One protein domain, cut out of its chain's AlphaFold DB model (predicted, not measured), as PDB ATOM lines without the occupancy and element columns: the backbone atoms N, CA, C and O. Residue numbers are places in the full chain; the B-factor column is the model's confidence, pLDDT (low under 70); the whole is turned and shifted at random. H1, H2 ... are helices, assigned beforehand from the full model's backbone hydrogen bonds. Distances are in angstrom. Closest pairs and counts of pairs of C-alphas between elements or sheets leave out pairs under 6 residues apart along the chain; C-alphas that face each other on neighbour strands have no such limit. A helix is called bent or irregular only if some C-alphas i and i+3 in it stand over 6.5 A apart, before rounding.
ATOM      1  N   LEU A   4     102.579  89.220 135.381       90.75
ATOM      2  CA  LEU A   4     102.933  89.861 136.647       90.75
ATOM      3  C   LEU A   4     101.683  90.013 137.520       90.75
ATOM      4  O   LEU A   4     101.664  89.589 138.674       90.75
ATOM      5  N   THR A   5     100.598  90.513 136.926       92.56
ATOM      6  CA  THR A   5      99.318  90.691 137.616       92.56
ATOM      7  C   THR A   5      98.744  89.355 138.099       92.56
ATOM      8  O   THR A   5      98.269  89.255 139.230       92.56
ATOM      9  N   LYS A   6      98.842  88.291 137.288       81.94
ATOM     10  CA  LYS A   6      98.401  86.941 137.692       81.94
ATOM     11  C   LYS A   6      99.214  86.391 138.867       81.94
ATOM     12  O   LYS A   6      98.629  85.845 139.802       81.94
ATOM     13  N   ALA A   7     100.537  86.554 138.836       80.88
ATOM     14  CA  ALA A   7     101.414  86.122 139.922       80.88
ATOM     15  C   ALA A   7     101.102  86.868 141.227       80.88
ATOM     16  O   ALA A   7     101.027  86.258 142.293       80.88
ATOM     17  N   GLN A   8     100.836  88.171 141.141       90.00
ATOM     18  CA  GLN A   8     100.519  88.993 142.305       90.00
ATOM     19  C   GLN A   8      99.162  88.640 142.928       90.00
ATOM     20  O   GLN A   8      99.037  88.563 144.154       90.00
ATOM     21  N   MET A   9      98.153  88.350 142.103       90.69
ATOM     22  CA  MET A   9      96.862  87.845 142.582       90.69
ATOM     23  C   MET A   9      96.990  86.475 143.259       90.69
ATOM     24  O   MET A   9      96.370  86.240 144.299       90.69
ATOM     25  N   TRP A  10      97.809  85.579 142.701       85.19
ATOM     26  CA  TRP A  10      98.091  84.277 143.306       85.19
ATOM     27  C   TRP A  10      98.778  84.424 144.671       85.19
ATOM     28  O   TRP A  10      98.320  83.829 145.647       85.19
ATOM     29  N   LEU A  11      99.790  85.294 144.773       88.06
ATOM     30  CA  LEU A  11     100.486  85.575 146.032       88.06
ATOM     31  C   LEU A  11      99.524  86.125 147.098       88.06
ATOM     32  O   LEU A  11      99.458  85.601 148.207       88.06
ATOM     33  N   THR A  12      98.690  87.101 146.723       92.69
ATOM     34  CA  THR A  12      97.674  87.698 147.612       92.69
ATOM     35  C   THR A  12      96.680  86.649 148.125       92.69
ATOM     36  O   THR A  12      96.245  86.681 149.282       92.69
ATOM     37  N   SER A  13      96.321  85.687 147.272       88.56
ATOM     38  CA  SER A  13      95.421  84.590 147.638       88.56
ATOM     39  C   SER A  13      96.058  83.667 148.682       88.56
ATOM     40  O   SER A  13      95.391  83.273 149.638       88.56
ATOM     41  N   ILE A  14      97.356  83.373 148.553       86.25
ATOM     42  CA  ILE A  14      98.108  82.577 149.536       86.25
ATOM     43  C   ILE A  14      98.220  83.309 150.874       86.25
ATOM     44  O   ILE A  14      97.934  82.725 151.921       86.25
ATOM     45  N   GLU A  15      98.558  84.597 150.862       90.25
ATOM     46  CA  GLU A  15      98.646  85.396 152.089       90.25
ATOM     47  C   GLU A  15      97.304  85.472 152.829       90.25
ATOM     48  O   GLU A  15      97.257  85.422 154.062       90.25
ATOM     49  N   THR A  16      96.201  85.537 152.080       92.81
ATOM     50  CA  THR A  16      94.844  85.507 152.644       92.81
ATOM     51  C   THR A  16      94.570  84.190 153.371       92.81
ATOM     52  O   THR A  16      94.030  84.206 154.479       92.81
ATOM     53  N   ILE A  17      94.989  83.056 152.799       87.81
ATOM     54  CA  ILE A  17      94.849  81.735 153.428       87.81
ATOM     55  C   ILE A  17      95.670  81.669 154.720       87.81
ATOM     56  O   ILE A  17      95.138  81.261 155.754       87.81
ATOM     57  N   PHE A  18      96.924  82.131 154.710       89.25
ATOM     58  CA  PHE A  18      97.748  82.151 155.927       89.25
ATOM     59  C   PHE A  18      97.136  82.998 157.034       89.25
ATOM     60  O   PHE A  18      97.134  82.582 158.193       89.25
ATOM     61  N   ARG A  19      96.576  84.158 156.684       90.25
ATOM     62  CA  ARG A  19      95.896  85.028 157.646       90.25
ATOM     63  C   ARG A  19      94.655  84.359 158.230       90.25
ATOM     64  O   ARG A  19      94.477  84.391 159.446       90.25
ATOM     65  N   TYR A  20      93.824  83.749 157.387       89.38
ATOM     66  CA  TYR A  20      92.610  83.052 157.821       89.38
ATOM     67  C   TYR A  20      92.929  81.896 158.777       89.38
ATOM     68  O   TYR A  20      92.325  81.782 159.842       89.38
ATOM     69  N   MET A  21      93.937  81.095 158.432       87.12
ATOM     70  CA  MET A  21      94.383  79.953 159.234       87.12
ATOM     71  C   MET A  21      95.182  80.358 160.480       87.12
ATOM     72  O   MET A  21      95.527  79.491 161.277       87.12
ATOM     73  N   LYS A  22      95.490  81.654 160.651       90.75
ATOM     74  CA  LYS A  22      96.405  82.169 161.684       90.75
ATOM     75  C   LYS A  22      97.744  81.422 161.681       90.75
ATOM     76  O   LYS A  22      98.256  81.044 162.731       90.75
ATOM     77  N   CYS A  23      98.284  81.183 160.487       88.44
ATOM     78  CA  CYS A  23      99.483  80.377 160.304       88.44
ATOM     79  C   CYS A  23     100.715  81.101 160.892       88.44
ATOM     80  O   CYS A  23     100.994  82.234 160.471       88.44
ATOM     81  N   PRO A  24     101.441  80.486 161.848       90.75
ATOM     82  CA  PRO A  24     102.683  81.035 162.390       90.75
ATOM     83  C   PRO A  24     103.720  81.255 161.290       90.75
ATOM     84  O   PRO A  24     103.772  80.497 160.323       90.75
ATOM     85  N   GLU A  25     104.547  82.292 161.414       89.06
ATOM     86  CA  GLU A  25     105.503  82.662 160.364       89.06
ATOM     87  C   GLU A  25     106.507  81.556 160.037       89.06
ATOM     88  O   GLU A  25     106.750  81.276 158.864       89.06
ATOM     89  N   ASP A  26     106.997  80.870 161.066       91.25
ATOM     90  CA  ASP A  26     107.887  79.713 160.963       91.25
ATOM     91  C   ASP A  26     107.222  78.502 160.284       91.25
ATOM     92  O   ASP A  26     107.909  77.638 159.741       91.25
ATOM     93  N   GLN A  27     105.888  78.470 160.238       85.25
ATOM     94  CA  GLN A  27     105.106  77.391 159.632       85.25
ATOM     95  C   GLN A  27     104.541  77.742 158.254       85.25
ATOM     96  O   GLN A  27     104.080  76.844 157.546       85.25
ATOM     97  N   LYS A  28     104.597  79.010 157.822       86.19
ATOM     98  CA  LYS A  28     104.034  79.454 156.532       86.19
ATOM     99  C   LYS A  28     104.603  78.671 155.354       86.19
ATOM    100  O   LYS A  28     103.842  78.280 154.480       86.19
ATOM    101  N   VAL A  29     105.912  78.403 155.337       84.88
ATOM    102  CA  VAL A  29     106.558  77.650 154.244       84.88
ATOM    103  C   VAL A  29     106.038  76.216 154.192       84.88
ATOM    104  O   VAL A  29     105.625  75.755 153.134       84.88
ATOM    105  N   GLN A  30     105.981  75.528 155.334       81.88
ATOM    106  CA  GLN A  30     105.461  74.159 155.399       81.88
ATOM    107  C   GLN A  30     103.964  74.097 155.076       81.88
ATOM    108  O   GLN A  30     103.519  73.186 154.384       81.88
ATOM    109  N   CYS A  31     103.190  75.091 155.515       81.19
ATOM    110  CA  CYS A  31     101.776  75.211 155.187       81.19
ATOM    111  C   CYS A  31     101.568  75.491 153.691       81.19
ATOM    112  O   CYS A  31     100.682  74.897 153.086       81.19
ATOM    113  N   ALA A  32     102.411  76.328 153.070       80.38
ATOM    114  CA  ALA A  32     102.412  76.547 151.624       80.38
ATOM    115  C   ALA A  32     102.642  75.229 150.890       80.38
ATOM    116  O   ALA A  32     101.846  74.869 150.029       80.38
ATOM    117  N   VAL A  33     103.702  74.508 151.268       78.88
ATOM    118  CA  VAL A  33     104.077  73.233 150.655       78.88
ATOM    119  C   VAL A  33     102.932  72.242 150.800       78.88
ATOM    120  O   VAL A  33     102.404  71.828 149.789       78.88
ATOM    121  N   PHE A  34     102.423  71.982 152.001       74.56
ATOM    122  CA  PHE A  34     101.360  70.995 152.215       74.56
ATOM    123  C   PHE A  34     100.016  71.367 151.554       74.56
ATOM    124  O   PHE A  34      99.355  70.542 150.920       74.56
ATOM    125  N   PHE A  35      99.576  72.622 151.696       70.44
ATOM    126  CA  PHE A  35      98.249  73.064 151.246       70.44
ATOM    127  C   PHE A  35      98.190  73.330 149.737       70.44
ATOM    128  O   PHE A  35      97.114  73.290 149.124       70.44
ATOM    129  N   LEU A  36      99.344  73.628 149.136       71.88
ATOM    130  CA  LEU A  36      99.485  73.871 147.706       71.88
ATOM    131  C   LEU A  36     100.132  72.693 146.979       71.88
ATOM    132  O   LEU A  36      99.972  72.648 145.770       71.88
ATOM    133  N   GLU A  37     100.752  71.718 147.654       66.56
ATOM    134  CA  GLU A  37     101.193  70.446 147.055       66.56
ATOM    135  C   GLU A  37      99.997  69.749 146.438       66.56
ATOM    136  O   GLU A  37      99.996  69.478 145.251       66.56
ATOM    137  N   ASN A  38      98.913  69.532 147.185       64.00
ATOM    138  CA  ASN A  38      97.826  68.711 146.652       64.00
ATOM    139  C   ASN A  38      97.127  69.355 145.436       64.00
ATOM    140  O   ASN A  38      96.679  68.664 144.525       64.00
ATOM    141  N   ARG A  39      97.056  70.695 145.387       65.44
ATOM    142  CA  ARG A  39      96.513  71.430 144.228       65.44
ATOM    143  C   ARG A  39      97.544  71.661 143.122       65.44
ATOM    144  O   ARG A  39      97.168  71.675 141.955       65.44
ATOM    145  N   GLY A  40      98.812  71.836 143.476       71.00
ATOM    146  CA  GLY A  40      99.935  72.032 142.564       71.00
ATOM    147  C   GLY A  40     100.308  70.746 141.839       71.00
ATOM    148  O   GLY A  40     100.449  70.770 140.623       71.00
ATOM    149  N   THR A  41     100.351  69.622 142.551       71.31
ATOM    150  CA  THR A  41     100.541  68.274 142.006       71.31
ATOM    151  C   THR A  41      99.389  67.903 141.082       71.31
ATOM    152  O   THR A  41      99.634  67.572 139.932       71.31
ATOM    153  N   ALA A  42      98.129  68.080 141.500       72.38
ATOM    154  CA  ALA A  42      96.984  67.802 140.626       72.38
ATOM    155  C   ALA A  42      96.962  68.688 139.361       72.38
ATOM    156  O   ALA A  42      96.583  68.230 138.278       72.38
ATOM    157  N   TRP A  43      97.371  69.959 139.476       77.56
ATOM    158  CA  TRP A  43      97.531  70.846 138.322       77.56
ATOM    159  C   TRP A  43      98.672  70.387 137.402       77.56
ATOM    160  O   TRP A  43      98.469  70.328 136.190       77.56
ATOM    161  N   TRP A  44      99.828  70.017 137.964       74.88
ATOM    162  CA  TRP A  44     100.993  69.524 137.224       74.88
ATOM    163  C   TRP A  44     100.692  68.213 136.491       74.88
ATOM    164  O   TRP A  44     100.868  68.145 135.279       74.88
ATOM    165  N   GLU A  45     100.109  67.226 137.174       79.31
ATOM    166  CA  GLU A  45      99.680  65.950 136.584       79.31
ATOM    167  C   GLU A  45      98.650  66.155 135.458       79.31
ATOM    168  O   GLU A  45      98.692  65.500 134.413       79.31
ATOM    169  N   THR A  46      97.720  67.102 135.635       78.44
ATOM    170  CA  THR A  46      96.741  67.446 134.594       78.44
ATOM    171  C   THR A  46      97.413  68.098 133.385       78.44
ATOM    172  O   THR A  46      97.076  67.755 132.248       78.44
ATOM    173  N   ALA A  47      98.361  69.012 133.610       73.38
ATOM    174  CA  ALA A  47      99.127  69.664 132.553       73.38
ATOM    175  C   ALA A  47      99.989  68.657 131.775       73.38
ATOM    176  O   ALA A  47      99.959  68.661 130.544       73.38
ATOM    177  N   GLU A  48     100.677  67.743 132.467       79.31
ATOM    178  CA  GLU A  48     101.440  66.649 131.854       79.31
ATOM    179  C   GLU A  48     100.549  65.736 131.012       79.31
ATOM    180  O   GLU A  48     100.919  65.378 129.896       79.31
ATOM    181  N   ARG A  49      99.340  65.404 131.482       81.56
ATOM    182  CA  ARG A  49      98.404  64.580 130.706       81.56
ATOM    183  C   ARG A  49      97.898  65.290 129.451       81.56
ATOM    184  O   ARG A  49      97.747  64.651 128.411       81.56
ATOM    185  N   MET A  50      97.625  66.594 129.534       80.25
ATOM    186  CA  MET A  50      97.202  67.387 128.374       80.25
ATOM    187  C   MET A  50      98.334  67.526 127.346       80.25
ATOM    188  O   MET A  50      98.094  67.320 126.161       80.25
ATOM    189  N   LEU A  51      99.565  67.787 127.793       78.44
ATOM    190  CA  LEU A  51     100.740  67.929 126.924       78.44
ATOM    191  C   LEU A  51     101.236  66.588 126.358       78.44
ATOM    192  O   LEU A  51     101.596  66.506 125.187       78.44
ATOM    193  N   GLY A  52     101.216  65.517 127.152       66.06
ATOM    194  CA  GLY A  52     101.612  64.172 126.721       66.06
ATOM    195  C   GLY A  52     100.633  63.542 125.726       66.06
ATOM    196  O   GLY A  52     101.041  62.760 124.869       66.06
ATOM    197  N   SER A  53      99.349  63.917 125.777       58.72
ATOM    198  CA  SER A  53      98.356  63.475 124.790       58.72
ATOM    199  C   SER A  53      98.604  64.082 123.398       58.72
ATOM    200  O   SER A  53      98.365  63.406 122.396       58.72
ATOM    201  N   ASP A  54      99.141  65.305 123.313       55.97
ATOM    202  CA  ASP A  54      99.482  65.960 122.037       55.97
ATOM    203  C   ASP A  54     100.691  65.318 121.336       55.97
ATOM    204  O   ASP A  54     100.694  65.171 120.115       55.97
ATOM    205  N   VAL A  55     101.681  64.826 122.090       52.06
ATOM    206  CA  VAL A  55     102.857  64.139 121.517       52.06
ATOM    207  C   VAL A  55     102.469  62.828 120.816       52.06
ATOM    208  O   VAL A  55     103.042  62.482 119.786       52.06
ATOM    209  N   SER A  56     101.437  62.133 121.311       53.50
ATOM    210  CA  SER A  56     100.959  60.862 120.738       53.50
ATOM    211  C   SER A  56     100.207  60.987 119.405       53.50
ATOM    212  O   SER A  56      99.929  59.975 118.771       53.50
ATOM    213  N   LYS A  57      99.867  62.208 118.973       51.44
ATOM    214  CA  LYS A  57      99.179  62.472 117.695       51.44
ATOM    215  C   LYS A  57     100.127  62.853 116.555       51.44
ATOM    216  O   LYS A  57      99.675  62.975 115.421       51.44
TER     217      LYS A  57
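Overview. This is residues 4 to 57 of the 59 residues of the protein "Gag protease polyprotein" of Cucumis melo var. makuwa (UniProt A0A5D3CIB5). A long helix, H2, makes the longest axis, and a shorter one, H1, joins it at one end as an open V, with the tight link at the tip. Residues 4 to 13 of H1 and 37 to 57 stick out as free arms. The printed part has 54 residues, with two named helices, H1 then H2, and no named strand: all helix. It is only just loose, close to extended, with a radius of gyration of the C-alphas of 15.0 A and spans of 48 by 24 by 14 A.

Along the chain. H2, residues 25 to 55, is 43.1 A long and ends at C-alpha 55 (102.857, 64.139, 121.517). It is irregular, with C-alphas 26 and 29 7.2 A apart, and has a kink of 41 degrees near residue 38. H1, residues 4 to 20, is 24.5 A long and begins at C-alpha 4 (102.933, 89.861, 136.647).

Arrangement. H2 and H1 are close but not clearly touching; their closest C-alphas, of Lys 28 and Phe 18, are 6.9 A apart. They run opposite ways at a steep tilt of 45 degrees. Every O i to N i+4 pair is within hydrogen-bond range in H1, and 21 of 27 in H2.

Size, cuts and confidence. The C-alphas farthest apart, of Pro 24 and Lys 57, are 48.5 A apart. The printed part has no cut. The model's pLDDT is under 70 at residues 37 to 39 and 52 to 57.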